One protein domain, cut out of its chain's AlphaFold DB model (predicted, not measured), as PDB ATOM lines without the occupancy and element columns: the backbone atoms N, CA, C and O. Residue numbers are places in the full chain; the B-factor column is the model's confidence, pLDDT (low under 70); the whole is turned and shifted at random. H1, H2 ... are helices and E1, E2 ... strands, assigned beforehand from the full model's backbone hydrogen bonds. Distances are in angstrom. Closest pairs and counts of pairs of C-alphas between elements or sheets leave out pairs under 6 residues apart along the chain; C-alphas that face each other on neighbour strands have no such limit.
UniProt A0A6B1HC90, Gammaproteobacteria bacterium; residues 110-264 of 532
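AT A GLANCE: This is residues 110 to 264 of the 532 residues of a protein of Gammaproteobacteria bacterium (UniProt A0A6B1HC90). A long helix, H3, forms the spine of the model, with H4 crossing near its last residues and the crossed pair H5 and H6 packed on its first part. The small pair H1 and H2, crossed at a steep tilt of 54 degrees, lies off another side of H3 with H1 the nearer to it, while residues 208 to 228 loop out along H3 and back between the strands of a tiny hairpin, E1 and E2. The printed part has 155 residues, with named elements in the order H1, H2, H3, H4, H5, E1, E2, H6; the sheet, E1 - E2, is antiparallel and the class is mostly helix. It is compact, with a radius of gyration of the C-alphas of 17.3 A, and spans 53 by 41 by 30 A.

IN THESE COORDINATES: H1, residues 110 to 115, begins at C-alpha 110 (27.141, 25.360, -6.340). H2 is residues 124 to 132. H3, residues 137 to 160, is 34.9 A long and begins at C-alpha 137 (19.791, 32.335, -1.989). H4 is residues 168 to 178, 15.6 A, and H5 residues 182 to 196, 21.2 A. E1, residues 205 to 207, and E2, residues 229 to 231, are each 6.8 A long. H6, residues 245 to 261, is 25.1 A long and ends at C-alpha 261 (35.644, 44.890, 4.587).

HOW THE PARTS SIT: H3 is the hub. With residues 153 to 158 alone it touches H4, closest at the C-alphas of Ala 157 and Leu 171, 5.3 A, at a steep tilt of 58 degrees. It touches H5 at the C-alphas of Phe 146 and Pro 182, 6.7 A, at a steep tilt of 42 degrees. H3 and H6 only just touch, with 3 pairs of C-alphas within 8 A, the closest being Ile 138 and Ser 252, 7.2 A. H5 and H6 touch at the C-alphas of Val 189 and Cys 254, 6.3 A, at a steep tilt of 59 degrees, opposite ways. H1 and H2 touch at the C-alphas of Ala 111 and Ala 130, 5.0 A; H1 is close to but not clearly touching H3, and H2 and H3 are apart. In the hairpin E1 and E2, N 206 and O 230 are 2.9 A apart, within hydrogen-bond range, as are N 230 and O 206, 2.8 A. Every O i to N i+4 pair is within range in H1, H2, H4 and H5, against 19 of 20 in H3 and 11 of 13 in H6.

THE WHOLE: The C-alphas of Glu 163 and Val 198, the two farthest apart, are 53.0 A apart. The printed part has no cut; the links E1 to E2 and E2 to H6 are long. Residues 195 to 200 stand free. The mean pLDDT of the printed part is 72.9, and 54 residues are under 70, among them residues 110 to 138 and 256 to 264.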
ATOM      1  N   LEU A 110      27.659  25.442  -7.703       48.94
ATOM      2  CA  LEU A 110      27.141  25.360  -6.340       48.94
ATOM      3  C   LEU A 110      27.276  23.937  -5.781       48.94
ATOM      4  O   LEU A 110      27.730  23.769  -4.657       48.94
ATOM      5  N   ALA A 111      26.977  22.904  -6.571       49.81
ATOM      6  CA  ALA A 111      27.156  21.511  -6.170       49.81
ATOM      7  C   ALA A 111      28.629  21.146  -5.933       49.81
ATOM      8  O   ALA A 111      28.932  20.482  -4.941       49.81
ATOM      9  N   MET A 112      29.551  21.614  -6.782       56.88
ATOM     10  CA  MET A 112      31.001  21.467  -6.580       56.88
ATOM     11  C   MET A 112      31.430  22.123  -5.273       56.88
ATOM     12  O   MET A 112      32.117  21.515  -4.458       56.88
ATOM     13  N   LYS A 113      30.953  23.346  -5.037       48.69
ATOM     14  CA  LYS A 113      31.315  24.142  -3.867       48.69
ATOM     15  C   LYS A 113      30.745  23.572  -2.562       48.69
ATOM     16  O   LYS A 113      31.446  23.558  -1.560       48.69
ATOM     17  N   LEU A 114      29.518  23.048  -2.577       46.25
ATOM     18  CA  LEU A 114      28.864  22.434  -1.411       46.25
ATOM     19  C   LEU A 114      29.375  21.022  -1.089       46.25
ATOM     20  O   LEU A 114      29.273  20.583   0.053       46.25
ATOM     21  N   SER A 115      29.867  20.282  -2.085       48.88
ATOM     22  CA  SER A 115      30.354  18.909  -1.892       48.88
ATOM     23  C   SER A 115      31.876  18.806  -1.779       48.88
ATOM     24  O   SER A 115      32.371  17.753  -1.377       48.88
ATOM     25  N   GLY A 116      32.611  19.866  -2.138       43.31
ATOM     26  CA  GLY A 116      34.073  19.863  -2.243       43.31
ATOM     27  C   GLY A 116      34.606  19.001  -3.394       43.31
ATOM     28  O   GLY A 116      35.799  18.713  -3.433       43.31
ATOM     29  N   LYS A 117      33.731  18.559  -4.303       58.19
ATOM     30  CA  LYS A 117      34.048  17.640  -5.400       58.19
ATOM     31  C   LYS A 117      34.224  18.381  -6.718       58.19
ATOM     32  O   LYS A 117      33.579  19.402  -6.967       58.19
ATOM     33  N   LEU A 118      35.049  17.831  -7.602       47.91
ATOM     34  CA  LEU A 118      35.169  18.323  -8.970       47.91
ATOM     35  C   LEU A 118      33.892  18.022  -9.767       47.91
ATOM     36  O   LEU A 118      33.126  17.122  -9.428       47.91
ATOM     37  N   ALA A 119      33.659  18.760 -10.858       43.66
ATOM     38  CA  ALA A 119      32.418  18.664 -11.639       43.66
ATOM     39  C   ALA A 119      32.079  17.223 -12.067       43.66
ATOM     40  O   ALA A 119      30.916  16.831 -12.087       43.66
ATOM     41  N   HIS A 120      33.107  16.430 -12.381       52.34
ATOM     42  CA  HIS A 120      32.986  15.041 -12.823       52.34
ATOM     43  C   HIS A 120      32.830  14.029 -11.671       52.34
ATOM     44  O   HIS A 120      32.529  12.866 -11.919       52.34
ATOM     45  N   GLU A 121      33.026  14.457 -10.425       46.44
ATOM     46  CA  GLU A 121      32.896  13.644  -9.206       46.44
ATOM     47  C   GLU A 121      31.525  13.831  -8.522       46.44
ATOM     48  O   GLU A 121      31.208  13.159  -7.534       46.44
ATOM     49  N   LEU A 122      30.697  14.749  -9.033       47.84
ATOM     50  CA  LEU A 122      29.372  15.049  -8.497       47.84
ATOM     51  C   LEU A 122      28.395  13.886  -8.691       47.84
ATOM     52  O   LEU A 122      28.168  13.409  -9.800       47.84
ATOM     53  N   GLY A 123      27.756  13.467  -7.598       48.31
ATOM     54  CA  GLY A 123      26.708  12.450  -7.613       48.31
ATOM     55  C   GLY A 123      25.296  13.038  -7.546       48.31
ATOM     56  O   GLY A 123      25.084  14.201  -7.206       48.31
ATOM     57  N   HIS A 124      24.292  12.187  -7.772       39.22
ATOM     58  CA  HIS A 124      22.866  12.537  -7.670       39.22
ATOM     59  C   HIS A 124      22.501  13.228  -6.340       39.22
ATOM     60  O   HIS A 124      21.687  14.149  -6.304       39.22
ATOM     61  N   GLY A 125      23.123  12.804  -5.235       43.88
ATOM     62  CA  GLY A 125      22.915  13.406  -3.918       43.88
ATOM     63  C   GLY A 125      23.482  14.821  -3.774       43.88
ATOM     64  O   GLY A 125      22.948  15.576  -2.969       43.88
ATOM     65  N   ASP A 126      24.513  15.183  -4.540       50.84
ATOM     66  CA  ASP A 126      25.174  16.494  -4.488       50.84
ATOM     67  C   ASP A 126      24.390  17.520  -5.318       50.84
ATOM     68  O   ASP A 126      24.094  18.613  -4.838       50.84
ATOM     69  N   ILE A 127      23.933  17.114  -6.510       49.81
ATOM     70  CA  ILE A 127      23.051  17.924  -7.364       49.81
ATOM     71  C   ILE A 127      21.698  18.156  -6.691       49.81
ATOM     72  O   ILE A 127      21.223  19.282  -6.654       49.81
ATOM     73  N   ARG A 128      21.089  17.121  -6.094       43.69
ATOM     74  CA  ARG A 128      19.819  17.272  -5.362       43.69
ATOM     75  C   ARG A 128      19.963  18.185  -4.143       43.69
ATOM     76  O   ARG A 128      19.028  18.913  -3.828       43.69
ATOM     77  N   ARG A 129      21.124  18.178  -3.475       48.22
ATOM     78  CA  ARG A 129      21.431  19.116  -2.385       48.22
ATOM     79  C   ARG A 129      21.526  20.541  -2.923       48.22
ATOM     80  O   ARG A 129      20.790  21.390  -2.452       48.22
ATOM     81  N   ALA A 130      22.321  20.775  -3.966       52.78
ATOM     82  CA  ALA A 130      22.444  22.087  -4.605       52.78
ATOM     83  C   ALA A 130      21.117  22.608  -5.189       52.78
ATOM     84  O   ALA A 130      20.853  23.804  -5.162       52.78
ATOM     85  N   PHE A 131      20.253  21.711  -5.669       44.72
ATOM     86  CA  PHE A 131      18.934  22.049  -6.201       44.72
ATOM     87  C   PHE A 131      17.932  22.384  -5.091       44.72
ATOM     88  O   PHE A 131      17.189  23.350  -5.210       44.72
ATOM     89  N   ASN A 132      17.951  21.643  -3.977       43.50
ATOM     90  CA  ASN A 132      17.159  21.967  -2.784       43.50
ATOM     91  C   ASN A 132      17.646  23.241  -2.076       43.50
ATOM     92  O   ASN A 132      16.877  23.859  -1.348       43.50
ATOM     93  N   PHE A 133      18.898  23.645  -2.298       47.66
ATOM     94  CA  PHE A 133      19.394  24.966  -1.926       47.66
ATOM     95  C   PHE A 133      18.746  26.074  -2.797       47.66
ATOM     96  O   PHE A 133      18.627  27.206  -2.353       47.66
ATOM     97  N   GLY A 134      18.212  25.789  -3.988       41.28
ATOM     98  CA  GLY A 134      17.671  26.770  -4.949       41.28
ATOM     99  C   GLY A 134      16.389  27.544  -4.580       41.28
ATOM    100  O   GLY A 134      15.678  27.959  -5.489       41.28
ATOM    101  N   GLY A 135      16.068  27.724  -3.295       49.91
ATOM    102  CA  GLY A 135      14.940  28.546  -2.828       49.91
ATOM    103  C   GLY A 135      15.305  29.638  -1.813       49.91
ATOM    104  O   GLY A 135      14.498  30.535  -1.589       49.91
ATOM    105  N   ASP A 136      16.499  29.586  -1.214       62.78
ATOM    106  CA  ASP A 136      16.924  30.519  -0.164       62.78
ATOM    107  C   ASP A 136      18.347  31.046  -0.416       62.78
ATOM    108  O   ASP A 136      19.307  30.694   0.270       62.78
ATOM    109  N   VAL A 137      18.493  31.848  -1.477       63.41
ATOM    110  CA  VAL A 137      19.791  32.335  -1.989       63.41
ATOM    111  C   VAL A 137      20.638  32.971  -0.884       63.41
ATOM    112  O   VAL A 137      21.806  32.627  -0.739       63.41
ATOM    113  N   ILE A 138      20.035  33.821  -0.056       68.38
ATOM    114  CA  ILE A 138      20.726  34.540   1.018       68.38
ATOM    115  C   ILE A 138      21.146  33.592   2.139       68.38
ATOM    116  O   ILE A 138      22.309  33.602   2.549       68.38
ATOM    117  N   GLY A 139      20.232  32.746   2.625       72.94
ATOM    118  CA  GLY A 139      20.560  31.758   3.653       72.94
ATOM    119  C   GLY A 139      21.717  30.852   3.224       72.94
ATOM    120  O   GLY A 139      22.597  30.531   4.027       72.94
ATOM    121  N   ASN A 140      21.783  30.520   1.935       69.38
ATOM    122  CA  ASN A 140      22.867  29.728   1.367       69.38
ATOM    123  C   ASN A 140      24.178  30.495   1.230       69.38
ATOM    124  O   ASN A 140      25.236  29.924   1.485       69.38
ATOM    125  N   GLU A 141      24.138  31.761   0.816       71.25
ATOM    126  CA  GLU A 141      25.335  32.596   0.742       71.25
ATOM    127  C   GLU A 141      25.957  32.791   2.125       71.25
ATOM    128  O   GLU A 141      27.171  32.630   2.272       71.25
ATOM    129  N   LEU A 142      25.135  33.024   3.158       78.31
ATOM    130  CA  LEU A 142      25.595  33.072   4.550       78.31
ATOM    131  C   LEU A 142      26.172  31.728   4.995       78.31
ATOM    132  O   LEU A 142      27.276  31.676   5.536       78.31
ATOM    133  N   SER A 143      25.438  30.639   4.749       80.88
ATOM    134  CA  SER A 143      25.867  29.275   5.070       80.88
ATOM    135  C   SER A 143      27.246  28.986   4.485       80.88
ATOM    136  O   SER A 143      28.156  28.541   5.187       80.88
ATOM    137  N   LEU A 144      27.432  29.316   3.212       74.38
ATOM    138  CA  LEU A 144      28.671  29.114   2.491       74.38
ATOM    139  C   LEU A 144      29.805  29.991   3.021       74.38
ATOM    140  O   LEU A 144      30.912  29.496   3.222       74.38
ATOM    141  N   LEU A 145      29.534  31.273   3.258       79.62
ATOM    142  CA  LEU A 145      30.511  32.217   3.789       79.62
ATOM    143  C   LEU A 145      31.013  31.780   5.172       79.62
ATOM    144  O   LEU A 145      32.219  31.757   5.408       79.62
ATOM    145  N   PHE A 146      30.099  31.406   6.068       87.56
ATOM    146  CA  PHE A 146      30.428  31.037   7.446       87.56
ATOM    147  C   PHE A 146      31.144  29.688   7.499       87.56
ATOM    148  O   PHE A 146      32.134  29.543   8.217       87.56
ATOM    149  N   THR A 147      30.689  28.733   6.681       80.81
ATOM    150  CA  THR A 147      31.345  27.430   6.519       80.81
ATOM    151  C   THR A 147      32.774  27.606   6.023       80.81
ATOM    152  O   THR A 147      33.699  27.072   6.633       80.81
ATOM    153  N   GLN A 148      32.965  28.386   4.955       78.88
ATOM    154  CA  GLN A 148      34.280  28.605   4.361       78.88
ATOM    155  C   GLN A 148      35.234  29.258   5.358       78.88
ATOM    156  O   GLN A 148      36.329  28.750   5.568       78.88
ATOM    157  N   TYR A 149      34.795  30.321   6.036       86.75
ATOM    158  CA  TYR A 149      35.623  31.004   7.025       86.75
ATOM    159  C   TYR A 149      36.077  30.067   8.151       86.75
ATOM    160  O   TYR A 149      37.249  30.056   8.520       86.75
ATOM    161  N   LYS A 150      35.170  29.244   8.689       87.44
ATOM    162  CA  LYS A 150      35.514  28.277   9.740       87.44
ATOM    163  C   LYS A 150      36.471  27.190   9.254       87.44
ATOM    164  O   LYS A 150      37.358  26.790  10.009       87.44
ATOM    165  N   LEU A 151      36.309  26.719   8.018       80.00
ATOM    166  CA  LEU A 151      37.233  25.766   7.407       80.00
ATOM    167  C   LEU A 151      38.618  26.379   7.208       80.00
ATOM    168  O   LEU A 151      39.597  25.761   7.613       80.00
ATOM    169  N   ASP A 152      38.698  27.588   6.657       82.19
ATOM    170  CA  ASP A 152      39.962  28.294   6.425       82.19
ATOM    171  C   ASP A 152      40.684  28.569   7.746       82.19
ATOM    172  O   ASP A 152      41.864  28.251   7.888       82.19
ATOM    173  N   GLN A 153      39.952  29.037   8.759       89.38
ATOM    174  CA  GLN A 153      40.452  29.212  10.121       89.38
ATOM    175  C   GLN A 153      41.023  27.898  10.693       89.38
ATOM    176  O   GLN A 153      42.130  27.882  11.237       89.38
ATOM    177  N   TYR A 154      40.291  26.783  10.567       87.88
ATOM    178  CA  TYR A 154      40.750  25.471  11.037       87.88
ATOM    179  C   TYR A 154      41.993  24.990  10.281       87.88
ATOM    180  O   TYR A 154      42.954  24.550  10.911       87.88
ATOM    181  N   LEU A 155      41.983  25.065   8.948       82.00
ATOM    182  CA  LEU A 155      43.081  24.612   8.094       82.00
ATOM    183  C   LEU A 155      44.337  25.459   8.302       82.00
ATOM    184  O   LEU A 155      45.425  24.897   8.386       82.00
ATOM    185  N   SER A 156      44.189  26.774   8.466       86.19
ATOM    186  CA  SER A 156      45.289  27.686   8.785       86.19
ATOM    187  C   SER A 156      45.945  27.321  10.115       86.19
ATOM    188  O   SER A 156      47.165  27.201  10.188       86.19
ATOM    189  N   ALA A 157      45.150  27.091  11.166       88.75
ATOM    190  CA  ALA A 157      45.685  26.668  12.458       88.75
ATOM    191  C   ALA A 157      46.319  25.268  12.383       88.75
ATOM    192  O   ALA A 157      47.391  25.043  12.937       88.75
ATOM    193  N   TYR A 158      45.691  24.326  11.670       87.12
ATOM    194  CA  TYR A 158      46.191  22.955  11.526       87.12
ATOM    195  C   TYR A 158      47.490  22.872  10.714       87.12
ATOM    196  O   TYR A 158      48.327  22.028  11.007       87.12
ATOM    197  N   ALA A 159      47.682  23.746   9.724       85.00
ATOM    198  CA  ALA A 159      48.878  23.757   8.887       85.00
ATOM    199  C   ALA A 159      50.159  24.101   9.663       85.00
ATOM    200  O   ALA A 159      51.234  23.669   9.266       85.00
ATOM    201  N   VAL A 160      50.046  24.860  10.758       89.94
ATOM    202  CA  VAL A 160      51.208  25.374  11.502       89.94
ATOM    203  C   VAL A 160      51.301  24.849  12.937       89.94
ATOM    204  O   VAL A 160      52.294  25.108  13.606       89.94
ATOM    205  N   ILE A 161      50.302  24.105  13.435       89.88
ATOM    206  CA  ILE A 161      50.261  23.644  14.838       89.88
ATOM    207  C   ILE A 161      51.414  22.705  15.208       89.88
ATOM    208  O   ILE A 161      51.860  22.724  16.348       89.88
ATOM    209  N   GLU A 162      51.898  21.883  14.274       85.81
ATOM    210  CA  GLU A 162      52.995  20.938  14.543       85.81
ATOM    211  C   GLU A 162      54.363  21.637  14.628       85.81
ATOM    212  O   GLU A 162      55.271  21.128  15.279       85.81
ATOM    213  N   GLU A 163      54.493  22.813  14.009       86.31
ATOM    214  CA  GLU A 163      55.735  23.594  13.923       86.31
ATOM    215  C   GLU A 163      55.730  24.830  14.842       86.31
ATOM    216  O   GLU A 163      56.713  25.566  14.912       86.31
ATOM    217  N   SER A 164      54.623  25.075  15.546       85.81
ATOM    218  CA  SER A 164      54.394  26.268  16.359       85.81
ATOM    219  C   SER A 164      54.425  25.951  17.852       85.81
ATOM    220  O   SER A 164      53.824  24.981  18.307       85.81
ATOM    221  N   ASP A 165      55.026  26.839  18.646       91.38
ATOM    222  CA  ASP A 165      54.971  26.789  20.118       91.38
ATOM    223  C   ASP A 165      53.601  27.230  20.684       91.38
ATOM    224  O   ASP A 165      53.406  27.315  21.901       91.38
ATOM    225  N   LYS A 166      52.642  27.560  19.812       91.50
ATOM    226  CA  LYS A 166      51.318  28.069  20.183       91.50
ATOM    227  C   LYS A 166      50.298  26.943  20.266       91.50
ATOM    228  O   LYS A 166      50.295  25.996  19.488       91.50
ATOM    229  N   THR A 167      49.349  27.087  21.183       92.88
ATOM    230  CA  THR A 167      48.178  26.207  21.246       92.88
ATOM    231  C   THR A 167      47.248  26.442  20.054       92.88
ATOM    232  O   THR A 167      47.181  27.541  19.503       92.88
ATOM    233  N   PHE A 168      46.448  25.432  19.701       87.88
ATOM    234  CA  PHE A 168      45.461  25.549  18.621       87.88
ATOM    235  C   PHE A 168      44.512  26.738  18.835       87.88
ATOM    236  O   PHE A 168      44.262  27.502  17.913       87.88
ATOM    237  N   SER A 169      44.055  26.962  20.071       89.38
ATOM    238  CA  SER A 169      43.196  28.104  20.406       89.38
ATOM    239  C   SER A 169      43.874  29.460  20.180       89.38
ATOM    240  O   SER A 169      43.206  30.396  19.754       89.38
ATOM    241  N   GLN A 170      45.182  29.572  20.434       92.19
ATOM    242  CA  GLN A 170      45.938  30.801  20.165       92.19
ATOM    243  C   GLN A 170      46.065  31.060  18.661       92.19
ATOM    244  O   GLN A 170      45.854  32.184  18.228       92.19
ATOM    245  N   LEU A 171      46.316  30.025  17.853       90.81
ATOM    246  CA  LEU A 171      46.366  30.157  16.389       90.81
ATOM    247  C   LEU A 171      45.009  30.548  15.791       90.81
ATOM    248  O   LEU A 171      44.938  31.372  14.885       90.81
ATOM    249  N   ILE A 172      43.922  29.983  16.320       91.06
ATOM    250  CA  ILE A 172      42.556  30.359  15.936       91.06
ATOM    251  C   ILE A 172      42.286  31.831  16.270       91.06
ATOM    252  O   ILE A 172      41.662  32.530  15.474       91.06
ATOM    253  N   GLN A 173      42.752  32.299  17.430       90.69
ATOM    254  CA  GLN A 173      42.608  33.691  17.842       90.69
ATOM    255  C   GLN A 173      43.423  34.637  16.949       90.69
ATOM    256  O   GLN A 173      42.884  35.637  16.490       90.69
ATOM    257  N   GLU A 174      44.665  34.286  16.619       91.31
ATOM    258  CA  GLU A 174      45.500  35.066  15.698       91.31
ATOM    259  C   GLU A 174      44.879  35.175  14.306       91.31
ATOM    260  O   GLU A 174      44.851  36.261  13.732       91.31
ATOM    261  N   TYR A 175      44.305  34.080  13.793       89.31
ATOM    262  CA  TYR A 175      43.578  34.115  12.525       89.31
ATOM    263  C   TYR A 175      42.429  35.128  12.566       89.31
ATOM    264  O   TYR A 175      42.241  35.869  11.610       89.31
ATOM    265  N   ARG A 176      41.679  35.204  13.673       89.06
ATOM    266  CA  ARG A 176      40.563  36.159  13.829       89.06
ATOM    267  C   ARG A 176      41.027  37.605  13.906       89.06
ATOM    268  O   ARG A 176      40.296  38.496  13.492       89.06
ATOM    269  N   GLU A 177      42.200  37.832  14.481       87.94
ATOM    270  CA  GLU A 177      42.801  39.162  14.555       87.94
ATOM    271  C   GLU A 177      43.280  39.629  13.176       87.94
ATOM    272  O   GLU A 177      43.167  40.814  12.870       87.94
ATOM    273  N   SER A 178      43.755  38.712  12.323       84.75
ATOM    274  CA  SER A 178      44.116  39.026  10.934       84.75
ATOM    275  C   SER A 178      42.924  39.076   9.974       84.75
ATOM    276  O   SER A 178      42.909  39.892   9.061       84.75
ATOM    277  N   GLU A 179      41.939  38.203  10.170       83.62
ATOM    278  CA  GLU A 179      40.776  37.990   9.305       83.62
ATOM    279  C   GLU A 179      39.527  37.961  10.200       83.62
ATOM    280  O   GLU A 179      39.185  36.908  10.739       83.62
ATOM    281  N   PRO A 180      38.850  39.102  10.423       86.06
ATOM    282  CA  PRO A 180      37.711  39.184  11.337       86.06
ATOM    283  C   PRO A 180      36.565  38.231  10.956       86.06
ATOM    284  O   PRO A 180      36.281  38.052   9.774       86.06
ATOM    285  N   PRO A 181      35.827  37.632  11.908       89.75
ATOM    286  CA  PRO A 181      34.747  36.722  11.548       89.75
ATOM    287  C   PRO A 181      33.616  37.395  10.746       89.75
ATOM    288  O   PRO A 181      33.102  38.432  11.174       89.75
ATOM    289  N   PRO A 182      33.130  36.776   9.649       84.06
ATOM    290  CA  PRO A 182      32.137  37.378   8.758       84.06
ATOM    291  C   PRO A 182      30.844  37.782   9.458       84.06
ATOM    292  O   PRO A 182      30.255  38.811   9.136       84.06
ATOM    293  N   TRP A 183      30.389  36.975  10.415       88.62
ATOM    294  CA  TRP A 183      29.164  37.244  11.163       88.62
ATOM    295  C   TRP A 183      29.276  38.466  12.075       88.62
ATOM    296  O   TRP A 183      28.263  39.111  12.320       88.62
ATOM    297  N   VAL A 184      30.474  38.809  12.561       87.19
ATOM    298  CA  VAL A 184      30.688  40.020  13.369       87.19
ATOM    299  C   VAL A 184      30.531  41.247  12.480       87.19
ATOM    300  O   VAL A 184      29.678  42.088  12.745       87.19
ATOM    301  N   THR A 185      31.250  41.286  11.360       79.31
ATOM    302  CA  THR A 185      31.171  42.395  10.403       79.31
ATOM    303  C   THR A 185      29.770  42.552   9.813       79.31
ATOM    304  O   THR A 185      29.267  43.663   9.692       79.31
ATOM    305  N   LEU A 186      29.086  41.454   9.477       82.38
ATOM    306  CA  LEU A 186      27.706  41.525   8.987       82.38
ATOM    307  C   LEU A 186      26.745  42.082  10.044       82.38
ATOM    308  O   LEU A 186      25.847  42.842   9.690       82.38
ATOM    309  N   ARG A 187      26.930  41.749  11.329       85.62
ATOM    310  CA  ARG A 187      26.141  42.345  12.421       85.62
ATOM    311  C   ARG A 187      26.397  43.840  12.547       85.62
ATOM    312  O   ARG A 187      25.440  44.577  12.755       85.62
ATOM    313  N   GLU A 188      27.644  44.282  12.399       80.94
ATOM    314  CA  GLU A 188      28.006  45.704  12.415       80.94
ATOM    315  C   GLU A 188      27.352  46.459  11.257       80.94
ATOM    316  O   GLU A 188      26.678  47.457  11.493       80.94
ATOM    317  N   VAL A 189      27.451  45.936  10.029       76.06
ATOM    318  CA  VAL A 189      26.800  46.533   8.851       76.06
ATOM    319  C   VAL A 189      25.284  46.598   9.049       76.06
ATOM    320  O   VAL A 189      24.681  47.642   8.830       76.06
ATOM    321  N   LEU A 190      24.647  45.521   9.518       79.31
ATOM    322  CA  LEU A 190      23.204  45.525   9.781       79.31
ATOM    323  C   LEU A 190      22.813  46.464  10.930       79.31
ATOM    324  O   LEU A 190      21.734  47.050  10.898       79.31
ATOM    325  N   ALA A 191      23.654  46.617  11.952       79.31
ATOM    326  CA  ALA A 191      23.435  47.583  13.024       79.31
ATOM    327  C   ALA A 191      23.542  49.024  12.512       79.31
ATOM    328  O   ALA A 191      22.704  49.849  12.865       79.31
ATOM    329  N   GLU A 192      24.512  49.313  11.646       73.88
ATOM    330  CA  GLU A 192      24.665  50.618  11.002       73.88
ATOM    331  C   GLU A 192      23.455  50.937  10.118       73.88
ATOM    332  O   GLU A 192      22.842  51.993  10.264       73.88
ATOM    333  N   VAL A 193      23.032  49.987   9.275       71.19
ATOM    334  CA  VAL A 193      21.842  50.151   8.430       71.19
ATOM    335  C   VAL A 193      20.595  50.396   9.279       71.19
ATOM    336  O   VAL A 193      19.839  51.322   8.984       71.19
ATOM    337  N   ARG A 194      20.410  49.649  10.376       74.75
ATOM    338  CA  ARG A 194      19.319  49.881  11.337       74.75
ATOM    339  C   ARG A 194      19.379  51.263  11.976       74.75
ATOM    340  O   ARG A 194      18.358  51.932  12.035       74.75
ATOM    341  N   ALA A 195      20.556  51.712  12.407       73.62
ATOM    342  CA  ALA A 195      20.728  53.027  13.022       73.62
ATOM    343  C   ALA A 195      20.424  54.182  12.052       73.62
ATOM    344  O   ALA A 195      19.998  55.252  12.480       73.62
ATOM    345  N   THR A 196      20.633  53.967  10.751       64.38
ATOM    346  CA  THR A 196      20.297  54.940   9.699       64.38
ATOM    347  C   THR A 196      18.867  54.816   9.165       64.38
ATOM    348  O   THR A 196      18.422  55.674   8.403       64.38
ATOM    349  N   SER A 197      18.148  53.756   9.538       64.12
ATOM    350  CA  SER A 197      16.767  53.515   9.125       64.12
ATOM    351  C   SER A 197      15.794  54.298  10.004       64.12
ATOM    352  O   SER A 197      15.941  54.363  11.220       64.12
ATOM    353  N   VAL A 198      14.753  54.850   9.378       58.75
ATOM    354  CA  VAL A 198      13.618  55.481  10.077       58.75
ATOM    355  C   VAL A 198      12.663  54.421  10.642       58.75
ATOM    356  O   VAL A 198      11.892  54.695  11.555       58.75
ATOM    357  N   ASP A 199      12.717  53.204  10.099       65.06
ATOM    358  CA  ASP A 199      11.907  52.072  10.529       65.06
ATOM    359  C   ASP A 199      12.678  51.233  11.569       65.06
ATOM    360  O   ASP A 199      13.670  50.590  11.197       65.06
ATOM    361  N   PRO A 200      12.255  51.238  12.850       64.25
ATOM    362  CA  PRO A 200      12.900  50.474  13.915       64.25
ATOM    363  C   PRO A 200      12.637  48.964  13.818       64.25
ATOM    364  O   PRO A 200      13.328  48.192  14.482       64.25
ATOM    365  N   GLU A 201      11.663  48.524  13.011       68.69
ATOM    366  CA  GLU A 201      11.383  47.102  12.779       68.69
ATOM    367  C   GLU A 201      12.186  46.527  11.602       68.69
ATOM    368  O   GLU A 201      12.262  45.306  11.434       68.69
ATOM    369  N   LEU A 202      12.844  47.381  10.810       70.69
ATOM    370  CA  LEU A 202      13.687  46.947   9.702       70.69
ATOM    371  C   LEU A 202      14.862  46.110  10.217       70.69
ATOM    372  O   LEU A 202      15.619  46.545  11.083       70.69
ATOM    373  N   PHE A 203      15.047  44.910   9.660       73.50
ATOM    374  CA  PHE A 203      16.059  43.959  10.130       73.50
ATOM    375  C   PHE A 203      15.954  43.645  11.626       73.50
ATOM    376  O   PHE A 203      16.972  43.478  12.308       73.50
ATOM    377  N   ASN A 204      14.736  43.548  12.158       78.06
ATOM    378  CA  ASN A 204      14.498  43.134  13.538       78.06
ATOM    379  C   ASN A 204      14.728  41.625  13.747       78.06
ATOM    380  O   ASN A 204      13.865  40.867  14.195       78.06
ATOM    381  N   PHE A 205      15.922  41.175  13.384       81.56
ATOM    382  CA  PHE A 205      16.369  39.814  13.551       81.56
ATOM    383  C   PHE A 205      17.845  39.733  13.886       81.56
ATOM    384  O   PHE A 205      18.648  40.627  13.607       81.56
ATOM    385  N   GLU A 206      18.185  38.594  14.459       85.38
ATOM    386  CA  GLU A 206      19.539  38.120  14.641       85.38
ATOM    387  C   GLU A 206      19.715  36.822  13.861       85.38
ATOM    388  O   GLU A 206      18.748  36.126  13.544       85.38
ATOM    389  N   PHE A 207      20.960  36.489  13.539       87.62
ATOM    390  CA  PHE A 207      21.301  35.211  12.932       87.62
ATOM    391  C   PHE A 207      22.356  34.495  13.766       87.62
ATOM    392  O   PHE A 207      23.275  35.120  14.317       87.62
ATOM    393  N   SER A 208      22.224  33.172  13.846       89.81
ATOM    394  CA  SER A 208      23.204  32.321  14.509       89.81
ATOM    395  C   SER A 208      24.538  32.312  13.762       89.81
ATOM    396  O   SER A 208      24.612  32.519  12.547       89.81
ATOM    397  N   ASP A 209      25.606  32.050  14.505       91.50
ATOM    398  CA  ASP A 209      26.968  31.959  13.994       91.50
ATOM    399  C   ASP A 209      27.619  30.624  14.405       91.50
ATOM    400  O   ASP A 209      27.159  29.971  15.348       91.50
ATOM    401  N   PRO A 210      28.663  30.172  13.689       92.44
ATOM    402  CA  PRO A 210      29.304  28.891  13.961       92.44
ATOM    403  C   PRO A 210      30.309  28.943  15.118       92.44
ATOM    404  O   PRO A 210      31.143  28.047  15.238       92.44
ATOM    405  N   GLU A 211      30.350  29.997  15.939       86.62
ATOM    406  CA  GLU A 211      31.485  30.234  16.830       86.62
ATOM    407  C   GLU A 211      31.740  29.077  17.807       86.62
ATOM    408  O   GLU A 211      32.892  28.682  18.002       86.62
ATOM    409  N   GLY A 212      30.662  28.483  18.327       83.88
ATOM    410  CA  GLY A 212      30.692  27.329  19.227       83.88
ATOM    411  C   GLY A 212      31.049  25.988  18.569       83.88
ATOM    412  O   GLY A 212      31.282  25.008  19.286       83.88
ATOM    413  N   ASP A 213      31.125  25.921  17.239       88.06
ATOM    414  CA  ASP A 213      31.387  24.677  16.522       88.06
ATOM    415  C   ASP A 213      32.847  24.240  16.655       88.06
ATOM    416  O   ASP A 213      33.791  25.005  16.431       88.06
ATOM    417  N   LYS A 214      33.044  22.956  16.973       84.94
ATOM    418  CA  LYS A 214      34.372  22.343  17.090       84.94
ATOM    419  C   LYS A 214      34.712  21.529  15.847       84.94
ATOM    420  O   LYS A 214      34.195  20.428  15.628       84.94
ATOM    421  N   LEU A 215      35.644  22.063  15.068       83.88
ATOM    422  CA  LEU A 215      36.258  21.375  13.940       83.88
ATOM    423  C   LEU A 215      37.399  20.464  14.403       83.88
ATOM    424  O   LEU A 215      38.185  20.789  15.290       83.88
ATOM    425  N   THR A 216      37.466  19.290  13.794       82.31
ATOM    426  CA  THR A 216      38.422  18.219  14.068       82.31
ATOM    427  C   THR A 216      38.846  17.570  12.753       82.31
ATOM    428  O   THR A 216      38.157  17.655  11.729       82.31
ATOM    429  N   LYS A 217      39.937  16.800  12.791       75.88
ATOM    430  CA  LYS A 217      40.410  16.049  11.621       75.88
ATOM    431  C   LYS A 217      39.357  15.071  11.081       75.88
ATOM    432  O   LYS A 217      39.340  14.789   9.891       75.88
ATOM    433  N   ALA A 218      38.448  14.593  11.933       74.06
ATOM    434  CA  ALA A 218      37.406  13.648  11.546       74.06
ATOM    435  C   ALA A 218      36.174  14.302  10.890       74.06
ATOM    436  O   ALA A 218      35.478  13.625  10.134       74.06
ATOM    437  N   ASN A 219      35.879  15.579  11.174       79.50
ATOM    438  CA  ASN A 219      34.629  16.223  10.739       79.50
ATOM    439  C   ASN A 219      34.806  17.413   9.779       79.50
ATOM    440  O   ASN A 219      33.834  17.751   9.108       79.50
ATOM    441  N   HIS A 220      36.004  18.000   9.643       70.75
ATOM    442  CA  HIS A 220      36.203  19.190   8.799       70.75
ATOM    443  C   HIS A 220      35.780  18.976   7.336       70.75
ATOM    444  O   HIS A 220      35.057  19.797   6.792       70.75
ATOM    445  N   GLY A 221      36.103  17.833   6.720       60.97
ATOM    446  CA  GLY A 221      35.727  17.551   5.324       60.97
ATOM    447  C   GLY A 221      34.222  17.371   5.064       60.97
ATOM    448  O   GLY A 221      33.816  17.206   3.919       60.97
ATOM    449  N   LYS A 222      33.386  17.359   6.108       74.06
ATOM    450  CA  LYS A 222      31.916  17.287   6.008       74.06
ATOM    451  C   LYS A 222      31.231  18.455   6.716       74.06
ATOM    452  O   LYS A 222      30.021  18.404   6.929       74.06
ATOM    453  N   TYR A 223      31.999  19.448   7.148       77.50
ATOM    454  CA  TYR A 223      31.469  20.554   7.916       77.50
ATOM    455  C   TYR A 223      30.623  21.469   7.031       77.50
ATOM    456  O   TYR A 223      31.016  21.824   5.921       77.50
ATOM    457  N   SER A 224      29.460  21.845   7.546       78.62
ATOM    458  CA  SER A 224      28.570  22.828   6.944       78.62
ATOM    459  C   SER A 224      27.803  23.518   8.057       78.62
ATOM    460  O   SER A 224      27.255  22.839   8.928       78.62
ATOM    461  N   PHE A 225      27.723  24.837   7.999       83.56
ATOM    462  CA  PHE A 225      26.932  25.641   8.915       83.56
ATOM    463  C   PHE A 225      25.719  26.218   8.195       83.56
ATOM    464  O   PHE A 225      25.865  26.740   7.095       83.56
ATOM    465  N   SER A 226      24.542  26.176   8.815       82.62
ATOM    466  CA  SER A 226      23.337  26.833   8.300       82.62
ATOM    467  C   SER A 226      22.840  27.841   9.336       82.62
ATOM    468  O   SER A 226      22.472  27.422  10.435       82.62
ATOM    469  N   PRO A 227      22.839  29.149   9.024       84.06
ATOM    470  CA  PRO A 227      22.376  30.164   9.958       84.06
ATOM    471  C   PRO A 227      20.875  30.020  10.212       84.06
ATOM    472  O   PRO A 227      20.088  29.767   9.299       84.06
ATOM    473  N   VAL A 228      20.488  30.219  11.464       85.00
ATOM    474  CA  VAL A 228      19.097  30.313  11.906       85.00
ATOM    475  C   VAL A 228      18.813  31.775  12.189       85.00
ATOM    476  O   VAL A 228      19.568  32.405  12.926       85.00
ATOM    477  N   PHE A 229      17.744  32.300  11.598       85.88
ATOM    478  CA  PHE A 229      17.297  33.666  11.826       85.88
ATOM    479  C   PHE A 229      16.253  33.665  12.933       85.88
ATOM    480  O   PHE A 229      15.364  32.813  12.956       85.88
ATOM    481  N   THR A 230      16.376  34.602  13.861       86.62
ATOM    482  CA  THR A 230      15.494  34.735  15.017       86.62
ATOM    483  C   THR A 230      15.024  36.173  15.109       86.62
ATOM    484  O   THR A 230      15.842  37.088  15.095       86.62
ATOM    485  N   ASN A 231      13.711  36.380  15.187       83.00
ATOM    486  CA  ASN A 231      13.145  37.710  15.382       83.00
ATOM    487  C   ASN A 231      13.574  38.236  16.759       83.00
ATOM    488  O   ASN A 231      13.387  37.543  17.760       83.00
ATOM    489  N   ALA A 232      14.144  39.440  16.821       79.31
ATOM    490  CA  ALA A 232      14.720  39.939  18.070       79.31
ATOM    491  C   ALA A 232      13.641  40.341  19.097       79.31
ATOM    492  O   ALA A 232      13.881  40.267  20.299       79.31
ATOM    493  N   SER A 233      12.436  40.704  18.638       77.81
ATOM    494  CA  SER A 233      11.304  41.057  19.504       77.81
ATOM    495  C   SER A 233      10.511  39.847  19.997       77.81
ATOM    496  O   SER A 233      10.065  39.842  21.143       77.81
ATOM    497  N   THR A 234      10.289  38.836  19.149       78.94
ATOM    498  CA  THR A 234       9.440  37.677  19.499       78.94
ATOM    499  C   THR A 234      10.233  36.442  19.920       78.94
ATOM    500  O   THR A 234       9.681  35.556  20.570       78.94
ATOM    501  N   GLY A 235      11.518  36.358  19.563       80.81
ATOM    502  CA  GLY A 235      12.349  35.170  19.772       80.81
ATOM    503  C   GLY A 235      11.990  33.993  18.858       80.81
ATOM    504  O   GLY A 235      12.546  32.903  19.008       80.81
ATOM    505  N   GLU A 236      11.066  34.177  17.913       81.31
ATOM    506  CA  GLU A 236      10.666  33.120  16.991       81.31
ATOM    507  C   GLU A 236      11.719  32.917  15.902       81.31
ATOM    508  O   GLU A 236      12.212  33.868  15.289       81.31
ATOM    509  N   SER A 237      12.065  31.653  15.655       79.69
ATOM    510  CA  SER A 237      12.946  31.280  14.552       79.69
ATOM    511  C   SER A 237      12.172  31.241  13.243       79.69
ATOM    512  O   SER A 237      11.083  30.669  13.184       79.69
ATOM    513  N   TYR A 238      12.755  31.780  12.178       74.00
ATOM    514  CA  TYR A 238      12.130  31.778  10.863       74.00
ATOM    515  C   TYR A 238      13.146  31.551   9.738       74.00
ATOM    516  O   TYR A 238      14.358  31.690   9.901       74.00
ATOM    517  N   SER A 239      12.645  31.110   8.584       69.69
ATOM    518  CA  SER A 239      13.477  30.813   7.413       69.69
ATOM    519  C   SER A 239      13.847  32.102   6.684       69.69
ATOM    520  O   SER A 239      13.007  32.988   6.547       69.69
ATOM    521  N   THR A 240      15.052  32.205   6.126       67.38
ATOM    522  CA  THR A 240      15.437  33.394   5.345       67.38
ATOM    523  C   THR A 240      14.620  33.521   4.046       67.38
ATOM    524  O   THR A 240      14.361  34.624   3.563       67.38
ATOM    525  N   ALA A 241      14.001  32.423   3.591       65.56
ATOM    526  CA  ALA A 241      12.956  32.441   2.569       65.56
ATOM    527  C   ALA A 241      11.704  33.257   2.962       65.56
ATOM    528  O   ALA A 241      11.026  33.770   2.070       65.56
ATOM    529  N   SER A 242      11.413  33.409   4.260       68.81
ATOM    530  CA  SER A 242      10.281  34.198   4.777       68.81
ATOM    531  C   SER A 242      10.577  35.689   4.960       68.81
ATOM    532  O   SER A 242       9.653  36.443   5.253       68.81
ATOM    533  N   LEU A 243      11.819  36.128   4.715       71.44
ATOM    534  CA  LEU A 243      12.131  37.553   4.602       71.44
ATOM    535  C   LEU A 243      11.326  38.175   3.456       71.44
ATOM    536  O   LEU A 243      11.152  37.561   2.387       71.44
ATOM    537  N   SER A 244      10.877  39.412   3.661       67.75
ATOM    538  CA  SER A 244      10.246  40.199   2.604       67.75
ATOM    539  C   SER A 244      11.213  40.398   1.432       67.75
ATOM    540  O   SER A 244      12.438  40.338   1.581       67.75
ATOM    541  N   SER A 245      10.677  40.645   0.234       61.78
ATOM    542  CA  SER A 245      11.488  40.974  -0.947       61.78
ATOM    543  C   SER A 245      12.436  42.144  -0.678       61.78
ATOM    544  O   SER A 245      13.586  42.115  -1.114       61.78
ATOM    545  N   GLY A 246      11.988  43.134   0.097       64.38
ATOM    546  CA  GLY A 246      12.812  44.283   0.434       64.38
ATOM    547  C   GLY A 246      13.928  43.993   1.430       64.38
ATOM    548  O   GLY A 246      15.056  44.437   1.225       64.38
ATOM    549  N   GLU A 247      13.668  43.194   2.465       71.12
ATOM    550  CA  GLU A 247      14.716  42.773   3.402       71.12
ATOM    551  C   GLU A 247      15.766  41.915   2.701       71.12
ATOM    552  O   GLU A 247      16.958  42.058   2.966       71.12
ATOM    553  N   LYS A 248      15.346  41.068   1.754       75.19
ATOM    554  CA  LYS A 248      16.263  40.278   0.925       75.19
ATOM    555  C   LYS A 248      17.200  41.171   0.111       75.19
ATOM    556  O   LYS A 248      18.406  40.927   0.077       75.19
ATOM    557  N   ILE A 249      16.672  42.227  -0.508       70.81
ATOM    558  CA  ILE A 249      17.468  43.200  -1.269       70.81
ATOM    559  C   ILE A 249      18.468  43.924  -0.372       70.81
ATOM    560  O   ILE A 249      19.659  43.973  -0.683       70.81
ATOM    561  N   LEU A 250      18.008  44.458   0.758       69.94
ATOM    562  CA  LEU A 250      18.873  45.203   1.667       69.94
ATOM    563  C   LEU A 250      19.955  44.298   2.279       69.94
ATOM    564  O   LEU A 250      21.103  44.713   2.419       69.94
ATOM    565  N   LEU A 251      19.627  43.043   2.595       75.00
ATOM    566  CA  LEU A 251      20.594  42.073   3.109       75.00
ATOM    567  C   LEU A 251      21.633  41.708   2.040       75.00
ATOM    568  O   LEU A 251      22.824  41.624   2.339       75.00
ATOM    569  N   SER A 252      21.212  41.590   0.779       72.50
ATOM    570  CA  SER A 252      22.119  41.416  -0.367       72.50
ATOM    571  C   SER A 252      23.064  42.614  -0.535       72.50
ATOM    572  O   SER A 252      24.244  42.448  -0.851       72.50
ATOM    573  N   LEU A 253      22.591  43.832  -0.254       70.00
ATOM    574  CA  LEU A 253      23.438  45.025  -0.248       70.00
ATOM    575  C   LEU A 253      24.448  45.010   0.913       70.00
ATOM    576  O   LEU A 253      25.621  45.331   0.708       70.00
ATOM    577  N   CYS A 254      24.029  44.571   2.104       70.44
ATOM    578  CA  CYS A 254      24.925  44.378   3.248       70.44
ATOM    579  C   CYS A 254      26.046  43.379   2.917       70.44
ATOM    580  O   CYS A 254      27.199  43.582   3.292       70.44
ATOM    581  N   PHE A 255      25.746  42.339   2.139       70.56
ATOM    582  CA  PHE A 255      26.747  41.400   1.633       70.56
ATOM    583  C   PHE A 255      27.727  42.008   0.631       70.56
ATOM    584  O   PHE A 255      28.933  41.742   0.692       70.56
ATOM    585  N   ALA A 256      27.236  42.839  -0.288       65.06
ATOM    586  CA  ALA A 256      28.101  43.581  -1.196       65.06
ATOM    587  C   ALA A 256      29.055  44.508  -0.418       65.06
ATOM    588  O   ALA A 256      30.241  44.578  -0.747       65.06
ATOM    589  N   ALA A 257      28.569  45.138   0.658       63.34
ATOM    590  CA  ALA A 257      29.385  45.925   1.581       63.34
ATOM    591  C   ALA A 257      30.376  45.056   2.383       63.34
ATOM    592  O   ALA A 257      31.528  45.439   2.550       63.34
ATOM    593  N   TYR A 258      30.005  43.846   2.804       65.75
ATOM    594  CA  TYR A 258      30.927  42.927   3.481       65.75
ATOM    595  C   TYR A 258      32.144  42.549   2.615       65.75
ATOM    596  O   TYR A 258      33.275  42.530   3.105       65.75
ATOM    597  N   ASN A 259      31.961  42.311   1.310       61.38
ATOM    598  CA  ASN A 259      33.083  41.993   0.412       61.38
ATOM    599  C   ASN A 259      34.172  43.089   0.397       61.38
ATOM    600  O   ASN A 259      35.339  42.783   0.151       61.38
ATOM    601  N   LYS A 260      33.818  44.342   0.712       54.84
ATOM    602  CA  LYS A 260      34.747  45.472   0.871       54.84
ATOM    603  C   LYS A 260      35.571  45.378   2.161       54.84
ATOM    604  O   LYS A 260      36.768  45.656   2.105       54.84
ATOM    605  N   ALA A 261      34.964  44.992   3.288       49.47
ATOM    606  CA  ALA A 261      35.644  44.890   4.587       49.47
ATOM    607  C   ALA A 261      36.784  43.854   4.573       49.47
ATOM    608  O   ALA A 261      37.793  44.038   5.243       49.47
ATOM    609  N   MET A 262      36.659  42.822   3.734       48.12
ATOM    610  CA  MET A 262      37.639  41.738   3.587       48.12
ATOM    611  C   MET A 262      38.670  41.945   2.469       48.12
ATOM    612  O   MET A 262      39.281  40.986   2.000       48.12
ATOM    613  N   GLY A 263      38.820  43.166   1.941       49.31
ATOM    614  CA  GLY A 263      39.815  43.454   0.897       49.31
ATOM    615  C   GLY A 263      39.608  42.692  -0.424       49.31
ATOM    616  O   GLY A 263      40.498  42.674  -1.279       49.31
ATOM    617  N   ARG A 264      38.439  42.065  -0.631       54.28
ATOM    618  CA  ARG A 264      38.077  41.446  -1.913       54.28
ATOM    619  C   ARG A 264      37.775  42.550  -2.931       54.28
ATOM    620  O   ARG A 264      37.466  43.682  -2.563       54.28
TER     621      ARG A 264